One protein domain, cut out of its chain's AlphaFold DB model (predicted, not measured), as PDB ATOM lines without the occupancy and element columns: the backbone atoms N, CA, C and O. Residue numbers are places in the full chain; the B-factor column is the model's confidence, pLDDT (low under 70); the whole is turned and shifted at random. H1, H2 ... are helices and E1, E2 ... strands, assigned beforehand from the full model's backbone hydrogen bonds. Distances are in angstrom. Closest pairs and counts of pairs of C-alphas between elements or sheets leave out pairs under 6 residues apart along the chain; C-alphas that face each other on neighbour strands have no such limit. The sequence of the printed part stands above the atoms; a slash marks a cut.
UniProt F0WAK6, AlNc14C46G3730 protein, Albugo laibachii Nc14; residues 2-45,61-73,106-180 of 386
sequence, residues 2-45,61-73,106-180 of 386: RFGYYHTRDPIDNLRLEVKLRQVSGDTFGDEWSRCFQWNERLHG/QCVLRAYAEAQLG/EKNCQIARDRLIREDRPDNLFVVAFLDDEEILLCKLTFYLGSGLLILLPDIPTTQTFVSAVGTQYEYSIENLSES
ATOM      1  N   ARG A   2     -15.979  31.398  52.931       22.91
ATOM      2  CA  ARG A   2     -16.374  31.485  51.516       22.91
ATOM      3  C   ARG A   2     -16.997  30.146  51.110       22.91
ATOM      4  O   ARG A   2     -16.340  29.122  51.265       22.91
ATOM      5  N   PHE A   3     -18.227  30.153  50.607       24.41
ATOM      6  CA  PHE A   3     -18.827  28.980  49.974       24.41
ATOM      7  C   PHE A   3     -18.283  28.884  48.545       24.41
ATOM      8  O   PHE A   3     -18.566  29.742  47.711       24.41
ATOM      9  N   GLY A   4     -17.432  27.891  48.288       22.11
ATOM     10  CA  GLY A   4     -16.995  27.548  46.939       22.11
ATOM     11  C   GLY A   4     -18.068  26.699  46.269       22.11
ATOM     12  O   GLY A   4     -18.346  25.594  46.728       22.11
ATOM     13  N   TYR A   5     -18.675  27.210  45.202       24.20
ATOM     14  CA  TYR A   5     -19.491  26.397  44.307       24.20
ATOM     15  C   TYR A   5     -18.542  25.587  43.425       24.20
ATOM     16  O   TYR A   5     -17.905  26.132  42.526       24.20
ATOM     17  N   TYR A   6     -18.418  24.291  43.693       26.38
ATOM     18  CA  TYR A   6     -17.816  23.378  42.731       26.38
ATOM     19  C   TYR A   6     -18.893  23.016  41.706       26.38
ATOM     20  O   TYR A   6     -19.850  22.316  42.033       26.38
ATOM     21  N   HIS A   7     -18.737  23.501  40.471       32.91
ATOM     22  CA  HIS A   7     -19.393  22.927  39.297       32.91
ATOM     23  C   HIS A   7     -18.892  21.485  39.142       32.91
ATOM     24  O   HIS A   7     -17.899  21.224  38.465       32.91
ATOM     25  N   THR A   8     -19.525  20.544  39.833       38.66
ATOM     26  CA  THR A   8     -19.359  19.128  39.514       38.66
ATOM     27  C   THR A   8     -20.147  18.866  38.234       38.66
ATOM     28  O   THR A   8     -21.248  19.386  38.064       38.66
ATOM     29  N   ARG A   9     -19.507  18.170  37.286       53.28
ATOM     30  CA  ARG A   9     -20.098  17.753  36.004       53.28
ATOM     31  C   ARG A   9     -21.437  17.065  36.252       53.28
ATOM     32  O   ARG A   9     -21.616  16.489  37.327       53.28
ATOM     33  N   ASP A  10     -22.338  17.138  35.273       58.16
ATOM     34  CA  ASP A  10     -23.644  16.491  35.361       58.16
ATOM     35  C   ASP A  10     -23.405  15.024  35.770       58.16
ATOM     36  O   ASP A  10     -22.651  14.321  35.090       58.16
ATOM     37  N   PRO A  11     -23.914  14.565  36.925       59.41
ATOM     38  CA  PRO A  11     -23.636  13.228  37.464       59.41
ATOM     39  C   PRO A  11     -23.989  12.098  36.493       59.41
ATOM     40  O   PRO A  11     -23.537  10.963  36.633       59.41
ATOM     41  N   ILE A  12     -24.791  12.427  35.492       70.25
ATOM     42  CA  ILE A  12     -25.199  11.560  34.414       70.25
ATOM     43  C   ILE A  12     -24.149  11.383  33.320       70.25
ATOM     44  O   ILE A  12     -24.120  10.326  32.691       70.25
ATOM     45  N   ASP A  13     -23.249  12.345  33.121       69.06
ATOM     46  CA  ASP A  13     -22.259  12.293  32.040       69.06
ATOM     47  C   ASP A  13     -21.353  11.052  32.123       69.06
ATOM     48  O   ASP A  13     -20.854  10.541  31.111       69.06
ATOM     49  N   ASN A  14     -21.166  10.545  33.343       72.69
ATOM     50  CA  ASN A  14     -20.339   9.383  33.646       72.69
ATOM     51  C   ASN A  14     -21.153   8.138  34.015       72.69
ATOM     52  O   ASN A  14     -20.552   7.134  34.394       72.69
ATOM     53  N   LEU A  15     -22.489   8.181  33.913       81.50
ATOM     54  CA  LEU A  15     -23.315   7.024  34.230       81.50
ATOM     55  C   LEU A  15     -23.036   5.904  33.222       81.50
ATOM     56  O   LEU A  15     -23.315   6.048  32.027       81.50
ATOM     57  N   ARG A  16     -22.498   4.792  33.725       83.75
ATOM     58  CA  ARG A  16     -22.228   3.560  32.984       83.75
ATOM     59  C   ARG A  16     -23.050   2.419  33.555       83.75
ATOM     60  O   ARG A  16     -22.959   2.124  34.746       83.75
ATOM     61  N   LEU A  17     -23.823   1.772  32.697       85.06
ATOM     62  CA  LEU A  17     -24.624   0.607  33.039       85.06
ATOM     63  C   LEU A  17     -24.156  -0.597  32.246       85.06
ATOM     64  O   LEU A  17     -24.117  -0.541  31.022       85.06
ATOM     65  N   GLU A  18     -23.869  -1.698  32.922       90.00
ATOM     66  CA  GLU A  18     -23.677  -2.983  32.266       90.00
ATOM     67  C   GLU A  18     -24.967  -3.787  32.348       90.00
ATOM     68  O   GLU A  18     -25.525  -3.967  33.428       90.00
ATOM     69  N   VAL A  19     -25.443  -4.256  31.198       88.25
ATOM     70  CA  VAL A  19     -26.561  -5.190  31.107       88.25
ATOM     71  C   VAL A  19     -26.031  -6.515  30.607       88.25
ATOM     72  O   VAL A  19     -25.475  -6.583  29.512       88.25
ATOM     73  N   LYS A  20     -26.222  -7.560  31.406       92.19
ATOM     74  CA  LYS A  20     -25.956  -8.949  31.035       92.19
ATOM     75  C   LYS A  20     -27.291  -9.630  30.809       92.19
ATOM     76  O   LYS A  20     -28.234  -9.399  31.557       92.19
ATOM     77  N   LEU A  21     -27.388 -10.447  29.781       91.62
ATOM     78  CA  LEU A  21     -28.566 -11.214  29.415       91.62
ATOM     79  C   LEU A  21     -28.087 -12.618  29.072       91.62
ATOM     80  O   LEU A  21     -27.164 -12.774  28.287       91.62
ATOM     81  N   ARG A  22     -28.717 -13.643  29.631       93.00
ATOM     82  CA  ARG A  22     -28.394 -15.041  29.361       93.00
ATOM     83  C   ARG A  22     -29.654 -15.844  29.110       93.00
ATOM     84  O   ARG A  22     -30.688 -15.619  29.744       93.00
ATOM     85  N   GLN A  23     -29.566 -16.798  28.196       92.69
ATOM     86  CA  GLN A  23     -30.632 -17.766  27.975       92.69
ATOM     87  C   GLN A  23     -30.557 -18.882  29.028       92.69
ATOM     88  O   GLN A  23     -29.498 -19.456  29.280       92.69
ATOM     89  N   VAL A  24     -31.691 -19.217  29.639       90.88
ATOM     90  CA  VAL A  24     -31.815 -20.267  30.657       90.88
ATOM     91  C   VAL A  24     -32.465 -21.490  30.008       90.88
ATOM     92  O   VAL A  24     -33.677 -21.515  29.803       90.88
ATOM     93  N   SER A  25     -31.664 -22.503  29.661       86.00
ATOM     94  CA  SER A  25     -32.138 -23.746  29.031       86.00
ATOM     95  C   SER A  25     -31.764 -24.966  29.880       86.00
ATOM     96  O   SER A  25     -30.697 -25.550  29.714       86.00
ATOM     97  N   GLY A  26     -32.652 -25.373  30.792       81.31
ATOM     98  CA  GLY A  26     -32.422 -26.527  31.674       81.31
ATOM     99  C   GLY A  26     -31.289 -26.309  32.689       81.31
ATOM    100  O   GLY A  26     -31.096 -25.192  33.161       81.31
ATOM    101  N   ASP A  27     -30.553 -27.377  33.020       73.81
ATOM    102  CA  ASP A  27     -29.395 -27.344  33.939       73.81
ATOM    103  C   ASP A  27     -28.135 -26.727  33.299       73.81
ATOM    104  O   ASP A  27     -27.115 -26.535  33.964       73.81
ATOM    105  N   THR A  28     -28.189 -26.408  32.004       70.94
ATOM    106  CA  THR A  28     -27.102 -25.765  31.266       70.94
ATOM    107  C   THR A  28     -27.395 -24.284  31.061       70.94
ATOM    108  O   THR A  28     -28.447 -23.903  30.546       70.94
ATOM    109  N   PHE A  29     -26.447 -23.434  31.445       76.50
ATOM    110  CA  PHE A  29     -26.493 -22.017  31.101       76.50
ATOM    111  C   PHE A  29     -26.206 -21.863  29.603       76.50
ATOM    112  O   PHE A  29     -25.233 -22.432  29.107       76.50
ATOM    113  N   GLY A  30     -27.087 -21.158  28.886       80.50
ATOM    114  CA  GLY A  30     -26.877 -20.810  27.482       80.50
ATOM    115  C   GLY A  30     -25.874 -19.667  27.321       80.50
ATOM    116  O   GLY A  30     -25.265 -19.222  28.296       80.50
ATOM    117  N   ASP A  31     -25.735 -19.179  26.088       85.50
ATOM    118  CA  ASP A  31     -24.870 -18.042  25.774       85.50
ATOM    119  C   ASP A  31     -25.244 -16.805  26.615       85.50
ATOM    120  O   ASP A  31     -26.422 -16.513  26.857       85.50
ATOM    121  N   GLU A  32     -24.217 -16.089  27.079       91.31
ATOM    122  CA  GLU A  32     -24.342 -14.830  27.811       91.31
ATOM    123  C   GLU A  32     -23.955 -13.662  26.898       91.31
ATOM    124  O   GLU A  32     -22.873 -13.625  26.310       91.31
ATOM    125  N   TRP A  33     -24.850 -12.686  26.802       92.25
ATOM    126  CA  TRP A  33     -24.665 -11.433  26.088       92.25
ATOM    127  C   TRP A  33     -24.507 -10.302  27.096       92.25
ATOM    128  O   TRP A  33     -25.397 -10.073  27.913       92.25
ATOM    129  N   SER A  34     -23.414  -9.550  27.017       91.38
ATOM    130  CA  SER A  34     -23.208  -8.360  27.840       91.38
ATOM    131  C   SER A  34     -23.034  -7.112  26.982       91.38
ATOM    132  O   SER A  34     -22.429  -7.139  25.906       91.38
ATOM    133  N   ARG A  35     -23.593  -5.992  27.445       90.25
ATOM    134  CA  ARG A  35     -23.390  -4.678  26.836       90.25
ATOM    135  C   ARG A  35     -23.293  -3.605  27.909       90.25
ATOM    136  O   ARG A  35     -24.164  -3.488  28.764       90.25
ATOM    137  N   CYS A  36     -22.240  -2.798  27.819       87.69
ATOM    138  CA  CYS A  36     -22.099  -1.582  28.603       87.69
ATOM    139  C   CYS A  36     -22.709  -0.408  27.828       87.69
ATOM    140  O   CYS A  36     -22.493  -0.281  26.622       87.69
ATOM    141  N   PHE A  37     -23.478   0.420  28.521       83.62
ATOM    142  CA  PHE A  37     -24.109   1.626  28.010       83.62
ATOM    143  C   PHE A  37     -23.604   2.810  28.819       83.62
ATOM    144  O   PHE A  37     -23.675   2.799  30.049       83.62
ATOM    145  N   GLN A  38     -23.143   3.852  28.138       82.19
ATOM    146  CA  GLN A  38     -22.902   5.145  28.768       82.19
ATOM    147  C   GLN A  38     -24.047   6.091  28.411       82.19
ATOM    148  O   GLN A  38     -24.464   6.146  27.260       82.19
ATOM    149  N   TRP A  39     -24.561   6.864  29.372       76.00
ATOM    150  CA  TRP A  39     -25.704   7.760  29.121       76.00
ATOM    151  C   TRP A  39     -25.489   8.716  27.937       76.00
ATOM    152  O   TRP A  39     -26.398   8.975  27.147       76.00
ATOM    153  N   ASN A  40     -24.259   9.212  27.795       70.81
ATOM    154  CA  ASN A  40     -23.867  10.123  26.724       70.81
ATOM    155  C   ASN A  40     -23.716   9.452  25.354       70.81
ATOM    156  O   ASN A  40     -23.573  10.161  24.361       70.81
ATOM    157  N   GLU A  41     -23.859   8.127  25.250       65.44
ATOM    158  CA  GLU A  41     -24.070   7.430  23.974       65.44
ATOM    159  C   GLU A  41     -25.477   7.696  23.419       65.44
ATOM    160  O   GLU A  41     -26.104   6.799  22.859       65.44
ATOM    161  N   ARG A  42     -25.993   8.929  23.544       56.16
ATOM    162  CA  ARG A  42     -27.157   9.393  22.788       56.16
ATOM    163  C   ARG A  42     -26.864   9.083  21.326       56.16
ATOM    164  O   ARG A  42     -26.101   9.796  20.678       56.16
ATOM    165  N   LEU A  43     -27.418   7.974  20.837       50.97
ATOM    166  CA  LEU A  43     -27.235   7.501  19.477       50.97
ATOM    167  C   LEU A  43     -27.868   8.557  18.576       50.97
ATOM    168  O   LEU A  43     -29.074   8.550  18.327       50.97
ATOM    169  N   HIS A  44     -27.053   9.515  18.140       41.12
ATOM    170  CA  HIS A  44     -27.407  10.495  17.134       41.12
ATOM    171  C   HIS A  44     -27.692   9.739  15.831       41.12
ATOM    172  O   HIS A  44     -26.794   9.484  15.043       41.12
ATOM    173  N   GLY A  45     -28.945   9.321  15.647       39.84
ATOM    174  CA  GLY A  45     -29.665   9.243  14.371       39.84
ATOM    175  C   GLY A  45     -29.023   8.567  13.151       39.84
ATOM    176  O   GLY A  45     -29.516   8.800  12.055       39.84
ATOM    177  N   GLN A  61     -28.681 -14.007  16.771       57.69
ATOM    178  CA  GLN A  61     -27.912 -13.004  17.502       57.69
ATOM    179  C   GLN A  61     -28.883 -12.094  18.259       57.69
ATOM    180  O   GLN A  61     -29.560 -11.262  17.660       57.69
ATOM    181  N   CYS A  62     -28.949 -12.256  19.580       61.28
ATOM    182  CA  CYS A  62     -29.603 -11.291  20.451       61.28
ATOM    183  C   CYS A  62     -28.920  -9.924  20.297       61.28
ATOM    184  O   CYS A  62     -27.703  -9.807  20.459       61.28
ATOM    185  N   VAL A  63     -29.701  -8.877  20.023       76.31
ATOM    186  CA  VAL A  63     -29.187  -7.505  19.921       76.31
ATOM    187  C   VAL A  63     -29.719  -6.680  21.089       76.31
ATOM    188  O   VAL A  63     -30.897  -6.334  21.134       76.31
ATOM    189  N   LEU A  64     -28.843  -6.330  22.031       74.50
ATOM    190  CA  LEU A  64     -29.137  -5.357  23.088       74.50
ATOM    191  C   LEU A  64     -29.030  -3.943  22.514       74.50
ATOM    192  O   LEU A  64     -28.012  -3.619  21.901       74.50
ATOM    193  N   ARG A  65     -30.037  -3.086  22.706       78.94
ATOM    194  CA  ARG A  65     -30.046  -1.690  22.227       78.94
ATOM    195  C   ARG A  65     -30.522  -0.734  23.314       78.94
ATOM    196  O   ARG A  65     -31.222  -1.136  24.235       78.94
ATOM    197  N   ALA A  66     -30.148   0.537  23.183       69.75
ATOM    198  CA  ALA A  66     -30.669   1.603  24.021       69.75
ATOM    199  C   ALA A  66     -31.180   2.769  23.167       69.75
ATOM    200  O   ALA A  66     -30.551   3.113  22.167       69.75
ATOM    201  N   TYR A  67     -32.303   3.371  23.557       74.25
ATOM    202  CA  TYR A  67     -32.938   4.475  22.832       74.25
ATOM    203  C   TYR A  67     -33.303   5.621  23.773       74.25
ATOM    204  O   TYR A  67     -33.732   5.394  24.905       74.25
ATOM    205  N   ALA A  68     -33.178   6.855  23.288       59.88
ATOM    206  CA  ALA A  68     -33.688   8.040  23.973       59.88
ATOM    207  C   ALA A  68     -35.129   8.344  23.523       59.88
ATOM    208  O   ALA A  68     -35.471   8.148  22.357       59.88
ATOM    209  N   GLU A  69     -35.966   8.871  24.422       53.28
ATOM    210  CA  GLU A  69     -37.400   9.144  24.174       53.28
ATOM    211  C   GLU A  69     -37.695   9.976  22.918       53.28
ATOM    212  O   GLU A  69     -38.729   9.783  22.281       53.28
ATOM    213  N   ALA A  70     -36.759  10.836  22.505       47.50
ATOM    214  CA  ALA A  70     -36.859  11.632  21.280       47.50
ATOM    215  C   ALA A  70     -37.068  10.793  19.997       47.50
ATOM    216  O   ALA A  70     -37.465  11.348  18.977       47.50
ATOM    217  N   GLN A  71     -36.820   9.479  20.028       44.69
ATOM    218  CA  GLN A  71     -36.971   8.587  18.873       44.69
ATOM    219  C   GLN A  71     -38.334   7.874  18.792       44.69
ATOM    220  O   GLN A  71     -38.665   7.345  17.735       44.69
ATOM    221  N   LEU A  72     -39.155   7.888  19.851       42.81
ATOM    222  CA  LEU A  72     -40.453   7.185  19.892       42.81
ATOM    223  C   LEU A  72     -41.659   8.061  19.498       42.81
ATOM    224  O   LEU A  72     -42.781   7.562  19.426       42.81
ATOM    225  N   GLY A  73     -41.452   9.351  19.211       35.72
ATOM    226  CA  GLY A  73     -42.531  10.276  18.865       35.72
ATOM    227  C   GLY A  73     -42.122  11.308  17.822       35.72
ATOM    228  O   GLY A  73     -41.488  12.309  18.142       35.72
ATOM    229  N   GLU A 106     -46.268   9.950  52.891       43.06
ATOM    230  CA  GLU A 106     -46.589   9.277  51.618       43.06
ATOM    231  C   GLU A 106     -47.359  10.189  50.656       43.06
ATOM    232  O   GLU A 106     -47.058  10.242  49.460       43.06
ATOM    233  N   LYS A 107     -48.308  10.972  51.187       48.03
ATOM    234  CA  LYS A 107     -49.048  11.984  50.416       48.03
ATOM    235  C   LYS A 107     -48.114  13.075  49.890       48.03
ATOM    236  O   LYS A 107     -48.213  13.451  48.723       48.03
ATOM    237  N   ASN A 108     -47.175  13.537  50.714       43.41
ATOM    238  CA  ASN A 108     -46.196  14.545  50.316       43.41
ATOM    239  C   ASN A 108     -45.206  14.008  49.271       43.41
ATOM    240  O   ASN A 108     -44.906  14.712  48.310       43.41
ATOM    241  N   CYS A 109     -44.759  12.752  49.391       45.44
ATOM    242  CA  CYS A 109     -43.890  12.113  48.402       45.44
ATOM    243  C   CYS A 109     -44.571  11.963  47.036       45.44
ATOM    244  O   CYS A 109     -43.937  12.202  46.010       45.44
ATOM    245  N   GLN A 110     -45.856  11.601  47.004       46.75
ATOM    246  CA  GLN A 110     -46.604  11.482  45.751       46.75
ATOM    247  C   GLN A 110     -46.820  12.849  45.084       46.75
ATOM    248  O   GLN A 110     -46.555  12.994  43.894       46.75
ATOM    249  N   ILE A 111     -47.220  13.870  45.852       48.38
ATOM    250  CA  ILE A 111     -47.396  15.239  45.337       48.38
ATOM    251  C   ILE A 111     -46.069  15.804  44.815       48.38
ATOM    252  O   ILE A 111     -46.056  16.458  43.774       48.38
ATOM    253  N   ALA A 112     -44.957  15.543  45.509       47.06
ATOM    254  CA  ALA A 112     -43.633  15.970  45.072       47.06
ATOM    255  C   ALA A 112     -43.233  15.311  43.743       47.06
ATOM    256  O   ALA A 112     -42.801  16.018  42.840       47.06
ATOM    257  N   ARG A 113     -43.450  13.996  43.583       50.44
ATOM    258  CA  ARG A 113     -43.184  13.280  42.320       50.44
ATOM    259  C   ARG A 113     -44.041  13.794  41.166       50.44
ATOM    260  O   ARG A 113     -43.518  14.058  40.090       50.44
ATOM    261  N   ASP A 114     -45.340  13.974  41.393       49.72
ATOM    262  CA  ASP A 114     -46.264  14.433  40.349       49.72
ATOM    263  C   ASP A 114     -45.996  15.888  39.933       49.72
ATOM    264  O   ASP A 114     -46.251  16.258  38.785       49.72
ATOM    265  N   ARG A 115     -45.482  16.724  40.848       50.09
ATOM    266  CA  ARG A 115     -44.976  18.065  40.517       50.09
ATOM    267  C   ARG A 115     -43.684  17.989  39.714       50.09
ATOM    268  O   ARG A 115     -43.613  18.626  38.670       50.09
ATOM    269  N   LEU A 116     -42.739  17.148  40.138       46.16
ATOM    270  CA  LEU A 116     -41.466  16.930  39.447       46.16
ATOM    271  C   LEU A 116     -41.681  16.564  37.974       46.16
ATOM    272  O   LEU A 116     -41.131  17.203  37.096       46.16
ATOM    273  N   ILE A 117     -42.569  15.602  37.705       51.75
ATOM    274  CA  ILE A 117     -42.883  15.126  36.347       51.75
ATOM    275  C   ILE A 117     -43.534  16.207  35.473       51.75
ATOM    276  O   ILE A 117     -43.408  16.184  34.251       51.75
ATOM    277  N   ARG A 118     -44.284  17.136  36.073       54.66
ATOM    278  CA  ARG A 118     -44.978  18.202  35.333       54.66
ATOM    279  C   ARG A 118     -44.085  19.398  35.038       54.66
ATOM    280  O   ARG A 118     -44.301  20.064  34.029       54.66
ATOM    281  N   GLU A 119     -43.170  19.704  35.948       53.25
ATOM    282  CA  GLU A 119     -42.324  20.896  35.888       53.25
ATOM    283  C   GLU A 119     -40.990  20.613  35.189       53.25
ATOM    284  O   GLU A 119     -40.453  21.490  34.516       53.25
ATOM    285  N   ASP A 120     -40.500  19.380  35.285       58.16
ATOM    286  CA  ASP A 120     -39.211  18.947  34.771       58.16
ATOM    287  C   ASP A 120     -39.451  17.971  33.615       58.16
ATOM    288  O   ASP A 120     -40.064  16.923  33.812       58.16
ATOM    289  N   ARG A 121     -39.055  18.334  32.387       68.19
ATOM    290  CA  ARG A 121     -39.163  17.443  31.217       68.19
ATOM    291  C   ARG A 121     -38.108  16.356  31.383       68.19
ATOM    292  O   ARG A 121     -36.932  16.675  31.212       68.19
ATOM    293  N   PRO A 122     -38.482  15.120  31.740       74.88
ATOM    294  CA  PRO A 122     -37.471  14.146  32.059       74.88
ATOM    295  C   PRO A 122     -36.826  13.612  30.781       74.88
ATOM    296  O   PRO A 122     -37.520  13.336  29.805       74.88
ATOM    297  N   ASP A 123     -35.516  13.408  30.814       77.56
ATOM    298  CA  ASP A 123     -34.810  12.656  29.784       77.56
ATOM    299  C   ASP A 123     -34.950  11.164  30.102       77.56
ATOM    300  O   ASP A 123     -34.560  10.709  31.181       77.56
ATOM    301  N   ASN A 124     -35.523  10.387  29.180       81.19
ATOM    302  CA  ASN A 124     -35.651   8.940  29.339       81.19
ATOM    303  C   ASN A 124     -34.690   8.174  28.421       81.19
ATOM    304  O   ASN A 124     -34.599   8.468  27.227       81.19
ATOM    305  N   LEU A 125     -34.045   7.147  28.977       80.81
ATOM    306  CA  LEU A 125     -33.249   6.149  28.266       80.81
ATOM    307  C   LEU A 125     -33.884   4.772  28.475       80.81
ATOM    308  O   LEU A 125     -34.103   4.346  29.607       80.81
ATOM    309  N   PHE A 126     -34.179   4.071  27.391       83.56
ATOM    310  CA  PHE A 126     -34.756   2.729  27.412       83.56
ATOM    311  C   PHE A 126     -33.701   1.737  26.953       83.56
ATOM    312  O   PHE A 126     -33.120   1.944  25.896       83.56
ATOM    313  N   VAL A 127     -33.470   0.670  27.714       84.56
ATOM    314  CA  VAL A 127     -32.622  -0.458  27.323       84.56
ATOM    315  C   VAL A 127     -33.518  -1.635  26.983       84.56
ATOM    316  O   VAL A 127     -34.305  -2.084  27.819       84.56
ATOM    317  N   VAL A 128     -33.398  -2.130  25.759       85.81
ATOM    318  CA  VAL A 128     -34.233  -3.195  25.207       85.81
ATOM    319  C   VAL A 128     -33.375  -4.337  24.662       85.81
ATOM    320  O   VAL A 128     -32.246  -4.128  24.211       85.81
ATOM    321  N   ALA A 129     -33.921  -5.546  24.675       87.44
ATOM    322  CA  ALA A 129     -33.388  -6.702  23.973       87.44
ATOM    323  C   ALA A 129     -34.289  -7.042  22.786       87.44
ATOM    324  O   ALA A 129     -35.507  -7.094  22.941       87.44
ATOM    325  N   PHE A 130     -33.690  -7.292  21.624       85.56
ATOM    326  CA  PHE A 130     -34.379  -7.885  20.481       85.56
ATOM    327  C   PHE A 130     -34.165  -9.396  20.513       85.56
ATOM    328  O   PHE A 130     -33.046  -9.865  20.286       85.56
ATOM    329  N   LEU A 131     -35.225 -10.131  20.842       85.19
ATOM    330  CA  LEU A 131     -35.233 -11.579  21.041       85.19
ATOM    331  C   LEU A 131     -36.433 -12.173  20.314       85.19
ATOM    332  O   LEU A 131     -37.539 -11.690  20.509       85.19
ATOM    333  N   ASP A 132     -36.225 -13.219  19.516       82.25
ATOM    334  CA  ASP A 132     -37.305 -13.937  18.821       82.25
ATOM    335  C   ASP A 132     -38.265 -13.015  18.030       82.25
ATOM    336  O   ASP A 132     -39.479 -13.190  18.066       82.25
ATOM    337  N   ASP A 133     -37.722 -11.999  17.345       81.44
ATOM    338  CA  ASP A 133     -38.473 -10.940  16.642       81.44
ATOM    339  C   ASP A 133     -39.347 -10.032  17.543       81.44
ATOM    340  O   ASP A 133     -40.121  -9.210  17.048       81.44
ATOM    341  N   GLU A 134     -39.181 -10.107  18.867       79.50
ATOM    342  CA  GLU A 134     -39.834  -9.248  19.856       79.50
ATOM    343  C   GLU A 134     -38.860  -8.236  20.479       79.50
ATOM    344  O   GLU A 134     -37.692  -8.524  20.754       79.50
ATOM    345  N   GLU A 135     -39.361  -7.026  20.747       84.44
ATOM    346  CA  GLU A 135     -38.646  -5.999  21.507       84.44
ATOM    347  C   GLU A 135     -39.052  -6.067  22.985       84.44
ATOM    348  O   GLU A 135     -40.197  -5.791  23.355       84.44
ATOM    349  N   ILE A 136     -38.101  -6.425  23.845       82.56
ATOM    350  CA  ILE A 136     -38.322  -6.627  25.277       82.56
ATOM    351  C   ILE A 136     -37.610  -5.527  26.059       82.56
ATOM    352  O   ILE A 136     -36.387  -5.411  26.026       82.56
ATOM    353  N   LEU A 137     -38.372  -4.722  26.801       85.12
ATOM    354  CA  LEU A 137     -37.825  -3.689  27.680       85.12
ATOM    355  C   LEU A 137     -37.143  -4.322  28.899       85.12
ATOM    356  O   LEU A 137     -37.815  -4.895  29.753       85.12
ATOM    357  N   LEU A 138     -35.824  -4.156  29.002       84.62
ATOM    358  CA  LEU A 138     -35.028  -4.620  30.139       84.62
ATOM    359  C   LEU A 138     -34.929  -3.557  31.238       84.62
ATOM    360  O   LEU A 138     -35.028  -3.873  32.424       84.62
ATOM    361  N   CYS A 139     -34.727  -2.294  30.845       85.31
ATOM    362  CA  CYS A 139     -34.551  -1.174  31.766       85.31
ATOM    363  C   CYS A 139     -35.095   0.136  31.200       85.31
ATOM    364  O   CYS A 139     -35.010   0.396  30.002       85.31
ATOM    365  N   LYS A 140     -35.576   1.008  32.077       83.94
ATOM    366  CA  LYS A 140     -35.887   2.404  31.806       83.94
ATOM    367  C   LYS A 140     -35.182   3.274  32.836       83.94
ATOM    368  O   LYS A 140     -35.378   3.101  34.035       83.94
ATOM    369  N   LEU A 141     -34.435   4.256  32.362       82.50
ATOM    370  CA  LEU A 141     -33.865   5.315  33.170       82.50
ATOM    371  C   LEU A 141     -34.597   6.616  32.881       82.50
ATOM    372  O   LEU A 141     -34.876   6.930  31.727       82.50
ATOM    373  N   THR A 142     -34.884   7.375  33.927       78.56
ATOM    374  CA  THR A 142     -35.566   8.663  33.857       78.56
ATOM    375  C   THR A 142     -34.766   9.677  34.653       78.56
ATOM    376  O   THR A 142     -34.649   9.544  35.871       78.56
ATOM    377  N   PHE A 143     -34.245  10.697  33.982       79.00
ATOM    378  CA  PHE A 143     -33.555  11.810  34.616       79.00
ATOM    379  C   PHE A 143     -34.391  13.076  34.600       79.00
ATOM    380  O   PHE A 143     -34.894  13.479  33.560       79.00
ATOM    381  N   TYR A 144     -34.482  13.732  35.743       74.12
ATOM    382  CA  TYR A 144     -35.165  15.000  35.928       74.12
ATOM    383  C   TYR A 144     -34.103  16.093  36.086       74.12
ATOM    384  O   TYR A 144     -33.517  16.230  37.162       74.12
ATOM    385  N   LEU A 145     -33.829  16.835  35.008       74.50
ATOM    386  CA  LEU A 145     -32.733  17.807  34.917       74.50
ATOM    387  C   LEU A 145     -32.833  18.917  35.974       74.50
ATOM    388  O   LEU A 145     -31.854  19.242  36.643       74.50
ATOM    389  N   GLY A 146     -34.019  19.494  36.140       70.06
ATOM    390  CA  GLY A 146     -34.306  20.549  37.110       70.06
ATOM    391  C   GLY A 146     -34.154  20.116  38.568       70.06
ATOM    392  O   GLY A 146     -33.893  20.959  39.425       70.06
ATOM    393  N   SER A 147     -34.279  18.821  38.864       67.31
ATOM    394  CA  SER A 147     -34.109  18.279  40.221       67.31
ATOM    395  C   SER A 147     -32.839  17.458  40.439       67.31
ATOM    396  O   SER A 147     -32.542  17.102  41.579       67.31
ATOM    397  N   GLY A 148     -32.100  17.145  39.374       68.88
ATOM    398  CA  GLY A 148     -30.961  16.229  39.408       68.88
ATOM    399  C   GLY A 148     -31.334  14.798  39.814       68.88
ATOM    400  O   GLY A 148     -30.464  14.041  40.244       68.88
ATOM    401  N   LEU A 149     -32.617  14.419  39.741       70.06
ATOM    402  CA  LEU A 149     -33.089  13.108  40.179       70.06
ATOM    403  C   LEU A 149     -32.962  12.090  39.044       70.06
ATOM    404  O   LEU A 149     -33.547  12.274  37.982       70.06
ATOM    405  N   LEU A 150     -32.280  10.975  39.299       74.25
ATOM    406  CA  LEU A 150     -32.247   9.813  38.412       74.25
ATOM    407  C   LEU A 150     -33.090   8.677  39.006       74.25
ATOM    408  O   LEU A 150     -32.898   8.287  40.158       74.25
ATOM    409  N   ILE A 151     -34.017   8.141  38.218       75.06
ATOM    410  CA  ILE A 151     -34.854   6.985  38.560       75.06
ATOM    411  C   ILE A 151     -34.533   5.854  37.587       75.06
ATOM    412  O   ILE A 151     -34.498   6.083  36.381       75.06
ATOM    413  N   LEU A 152     -34.335   4.639  38.099       72.75
ATOM    414  CA  LEU A 152     -34.097   3.441  37.298       72.75
ATOM    415  C   LEU A 152     -35.220   2.430  37.532       72.75
ATOM    416  O   LEU A 152     -35.707   2.280  38.648       72.75
ATOM    417  N   LEU A 153     -35.664   1.777  36.464       72.56
ATOM    418  CA  LEU A 153     -36.730   0.785  36.483       72.56
ATOM    419  C   LEU A 153     -36.333  -0.390  35.581       72.56
ATOM    420  O   LEU A 153     -36.379  -0.241  34.363       72.56
ATOM    421  N   PRO A 154     -35.983  -1.560  36.130       67.56
ATOM    422  CA  PRO A 154     -35.944  -1.874  37.559       67.56
ATOM    423  C   PRO A 154     -34.776  -1.205  38.306       67.56
ATOM    424  O   PRO A 154     -33.857  -0.677  37.682       67.56
ATOM    425  N   ASP A 155     -34.824  -1.227  39.643       64.62
ATOM    426  CA  ASP A 155     -33.742  -0.728  40.510       64.62
ATOM    427  C   ASP A 155     -32.416  -1.486  40.253       64.62
ATOM    428  O   ASP A 155     -32.430  -2.583  39.709       64.62
ATOM    429  N   ILE A 156     -31.254  -0.946  40.638       63.62
ATOM    430  CA  ILE A 156     -29.933  -1.593  40.452       63.62
ATOM    431  C   ILE A 156     -29.272  -1.883  41.816       63.62
ATOM    432  O   ILE A 156     -29.381  -1.046  42.715       63.62
ATOM    433  N   PRO A 157     -28.530  -3.000  41.973       60.69
ATOM    434  CA  PRO A 157     -28.421  -4.109  41.028       60.69
ATOM    435  C   PRO A 157     -29.676  -4.977  41.077       60.69
ATOM    436  O   PRO A 157     -30.171  -5.311  42.155       60.69
ATOM    437  N   THR A 158     -30.187  -5.358  39.910       73.69
ATOM    438  CA  THR A 158     -31.273  -6.336  39.823       73.69
ATOM    439  C   THR A 158     -30.937  -7.421  38.834       73.69
ATOM    440  O   THR A 158     -30.444  -7.155  37.742       73.69
ATOM    441  N   THR A 159     -31.256  -8.644  39.245       82.81
ATOM    442  CA  THR A 159     -31.333  -9.807  38.373       82.81
ATOM    443  C   THR A 159     -32.800 -10.159  38.213       82.81
ATOM    444  O   THR A 159     -33.522 -10.309  39.204       82.81
ATOM    445  N   GLN A 160     -33.262 -10.261  36.976       83.25
ATOM    446  CA  GLN A 160     -34.644 -10.574  36.649       83.25
ATOM    447  C   GLN A 160     -34.709 -11.692  35.625       83.25
ATOM    448  O   GLN A 160     -33.776 -11.919  34.864       83.25
ATOM    449  N   THR A 161     -35.839 -12.395  35.613       86.12
ATOM    450  CA  THR A 161     -36.107 -13.451  34.637       86.12
ATOM    451  C   THR A 161     -37.404 -13.156  33.910       86.12
ATOM    452  O   THR A 161     -38.364 -12.673  34.513       86.12
ATOM    453  N   PHE A 162     -37.438 -13.455  32.618       82.81
ATOM    454  CA  PHE A 162     -38.644 -13.379  31.800       82.81
ATOM    455  C   PHE A 162     -38.689 -14.559  30.831       82.81
ATOM    456  O   PHE A 162     -37.718 -15.300  30.684       82.81
ATOM    457  N   VAL A 163     -39.844 -14.767  30.208       83.88
ATOM    458  CA  VAL A 163     -40.059 -15.814  29.205       83.88
ATOM    459  C   VAL A 163     -40.501 -15.120  27.919       83.88
ATOM    460  O   VAL A 163     -41.424 -14.307  27.984       83.88
ATOM    461  N   SER A 164     -39.826 -15.379  26.793       83.00
ATOM    462  CA  SER A 164     -40.221 -14.837  25.480       83.00
ATOM    463  C   SER A 164     -41.534 -15.459  24.997       83.00
ATOM    464  O   SER A 164     -41.988 -16.467  25.549       83.00
ATOM    465  N   ALA A 165     -42.154 -14.909  23.948       76.38
ATOM    466  CA  ALA A 165     -43.364 -15.503  23.372       76.38
ATOM    467  C   ALA A 165     -43.177 -16.950  22.881       76.38
ATOM    468  O   ALA A 165     -44.136 -17.722  22.875       76.38
ATOM    469  N   VAL A 166     -41.948 -17.343  22.530       83.94
ATOM    470  CA  VAL A 166     -41.606 -18.712  22.099       83.94
ATOM    471  C   VAL A 166     -41.457 -19.673  23.293       83.94
ATOM    472  O   VAL A 166     -41.318 -20.881  23.120       83.94
ATOM    473  N   GLY A 167     -41.541 -19.168  24.528       85.06
ATOM    474  CA  GLY A 167     -41.409 -19.968  25.747       85.06
ATOM    475  C   GLY A 167     -39.970 -20.098  26.250       85.06
ATOM    476  O   GLY A 167     -39.733 -20.812  27.226       85.06
ATOM    477  N   THR A 168     -39.014 -19.403  25.630       86.81
ATOM    478  CA  THR A 168     -37.609 -19.410  26.047       86.81
ATOM    479  C   THR A 168     -37.430 -18.558  27.298       86.81
ATOM    480  O   THR A 168     -37.815 -17.389  27.325       86.81
ATOM    481  N   GLN A 169     -36.848 -19.131  28.355       89.88
ATOM    482  CA  GLN A 169     -36.565 -18.392  29.581       89.88
ATOM    483  C   GLN A 169     -35.240 -17.635  29.444       89.88
ATOM    484  O   GLN A 169     -34.222 -18.207  29.063       89.88
ATOM    485  N   TYR A 170     -35.247 -16.359  29.812       90.25
ATOM    486  CA  TYR A 170     -34.073 -15.500  29.869       90.25
ATOM    487  C   TYR A 170     -33.883 -14.962  31.279       90.25
ATOM    488  O   TYR A 170     -34.838 -14.783  32.041       90.25
ATOM    489  N   GLU A 171     -32.637 -14.683  31.618       92.25
ATOM    490  CA  GLU A 171     -32.243 -13.982  32.828       92.25
ATOM    491  C   GLU A 171     -31.373 -12.800  32.445       92.25
ATOM    492  O   GLU A 171     -30.466 -12.945  31.634       92.25
ATOM    493  N   TYR A 172     -31.636 -11.634  33.018       91.06
ATOM    494  CA  TYR A 172     -30.809 -10.459  32.805       91.06
ATOM    495  C   TYR A 172     -30.412  -9.823  34.127       91.06
ATOM    496  O   TYR A 172     -31.188  -9.845  35.084       91.06
ATOM    497  N   SER A 173     -29.211  -9.257  34.180       89.50
ATOM    498  CA  SER A 173     -28.741  -8.437  35.289       89.50
ATOM    499  C   SER A 173     -28.318  -7.059  34.807       89.50
ATOM    500  O   SER A 173     -27.841  -6.892  33.684       89.50
ATOM    501  N   ILE A 174     -28.528  -6.058  35.658       84.88
ATOM    502  CA  ILE A 174     -28.109  -4.679  35.408       84.88
ATOM    503  C   ILE A 174     -27.229  -4.229  36.567       84.88
ATOM    504  O   ILE A 174     -27.634  -4.316  37.728       84.88
ATOM    505  N   GLU A 175     -26.044  -3.721  36.246       85.12
ATOM    506  CA  GLU A 175     -25.037  -3.256  37.197       85.12
ATOM    507  C   GLU A 175     -24.636  -1.806  36.887       85.12
ATOM    508  O   GLU A 175     -24.517  -1.410  35.727       85.12
ATOM    509  N   ASN A 176     -24.427  -0.993  37.927       84.00
ATOM    510  CA  ASN A 176     -23.893   0.363  37.787       84.00
ATOM    511  C   ASN A 176     -22.363   0.313  37.882       84.00
ATOM    512  O   ASN A 176     -21.819   0.061  38.955       84.00
ATOM    513  N   LEU A 177     -21.680   0.599  36.774       82.75
ATOM    514  CA  LEU A 177     -20.216   0.612  36.686       82.75
ATOM    515  C   LEU A 177     -19.601   1.997  36.945       82.75
ATOM    516  O   LEU A 177     -18.391   2.174  36.829       82.75
ATOM    517  N   SER A 178     -20.409   3.001  37.287       76.00
ATOM    518  CA  SER A 178     -19.930   4.385  37.454       76.00
ATOM    519  C   SER A 178     -19.037   4.569  38.684       76.00
ATOM    520  O   SER A 178     -18.266   5.521  38.744       76.00
ATOM    521  N   GLU A 179     -19.127   3.667  39.666       63.09
ATOM    522  CA  GLU A 179     -18.344   3.720  40.909       63.09
ATOM    523  C   GLU A 179     -17.056   2.883  40.857       63.09
ATOM    524  O   GLU A 179     -16.207   3.002  41.739       63.09
ATOM    525  N   SER A 180     -16.874   2.033  39.839       54.91
ATOM    526  CA  SER A 180     -15.818   1.013  39.850       54.91
ATOM    527  C   SER A 180     -14.470   1.471  39.285       54.91
ATOM    528  O   SER A 180     -13.539   0.668  39.256       54.91
TER     529      SER A 180
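AT A GLANCE: This is residues 2 to 45, 61 to 73 and 106 to 180 of the 386 residues of the protein "AlNc14C46G3730 protein" of Albugo laibachii Nc14 (UniProt F0WAK6). Two antiparallel sheets of four strands each make a sandwich, partly face to face and with their strands nearly aligned; a helix, H1, hangs off one end, beyond the end of E5. A tail, of which residues 2 to 9 stand free, sticks out and makes much of the length. The printed part has 132 residues, with eight named strands and one named helix in the order E1 E2 E3 H1 E4 E5 E6 E7 E8, and its class is mostly strand. One sheet has the order E2 E1 E8 E7, the other E3 E4 E5 E6. The whole is loose, with a radius of gyration of the C-alphas of 17.4 A, and elongated, spanning 62 by 34 by 34 A.

HOW THE PARTS SIT: Residues 2 to 15 hold no named element. E1, residues 16 to 25, and E2, residues 28 to 38, form a hairpin; N 19 and O 35 are 2.9 A apart, within hydrogen-bond range. E1 is also the antiparallel neighbour of E8, residues 169 to 176, with N 20 and O 173 at 2.9 A. E8 and E7, residues 158 to 163, form a hairpin, with N 172 and O 160 at 2.8 A. E2 and E7 are the edge strands of this twisted sheet. In the other sheet, also twisted, E3, residues 63 to 68, is an edge strand and the antiparallel neighbour of E4, residues 123 to 131, with N 65 and O 128 at 2.9 A. E4, E5, residues 134 to 144, and E6, residues 149 to 153, form a meander, each strand the antiparallel neighbour of the one before. N 125 and O 141 of E4 and E5 are 2.9 A apart, and N 142 and O 151 of E5 and E6 are 2.8 A apart. E5 bends by 53 degrees at residue 138. The two sheets form a sandwich, two sheets face to face: the parts that face each other are 9.7 A centre to centre, and the strands of the one stand at 21 degrees to those of the other. Between the sheets, the closest C-alphas of E2 and E3 are those of Arg 35 and Leu 64, 6.9 A apart. Those of E5 and E8 are Leu 138 and Tyr 172, 7.7 A apart. E1 and E4 are near each other, while E1 and E3 are only just apart, the closest C-alphas being 8.4 A apart. H1, residues 106 to 119, is not on either sheet, though only just so for the sheet E3 E4 E5 E6, with 4 pairs of C-alphas within 10 A. Its closest C-alpha to E5 is that of Leu 116, 7.5 A from that of Tyr 144. In H1 every O i to N i+4 pair is within hydrogen-bond range.

IN THESE COORDINATES: E1 begins at C-alpha 16, at (-22.228, 3.560, 32.984), and is 29.3 A long from first to last C-alpha. E2 measures 31.3 A and E3 16.7 A. H1 begins at C-alpha 106, at (-46.589, 9.277, 51.618), and measures 20.0 A. E4 measures 25.8 A, E5 29.5 A, E6 13.4 A and E7 16.7 A. E8 measures 24.1 A and ends at C-alpha 176, at (-23.893, 0.363, 37.787).

THE WHOLE: The two C-alphas farthest apart are those of Arg 2 and Val 166, 63.4 A. Residues 2 to 9 and residues 106 to 115 of H1 stand free; the body without them spans 48 by 35 by 25 A. Residues 46 to 60 are not printed, and C-alphas 45 and 61 are 22.5 A apart across that cut. Residues 74 to 105 are not printed either, and C-alphas 73 and 106 are 33.0 A apart. Of the links that are printed whole, each is tight; the one from E6 to E7 changes sheet. The mean pLDDT of the printed part is 70.5, and 49 residues are under 70, among them residues 2 to 11, 68 to 73 and 106 to 121.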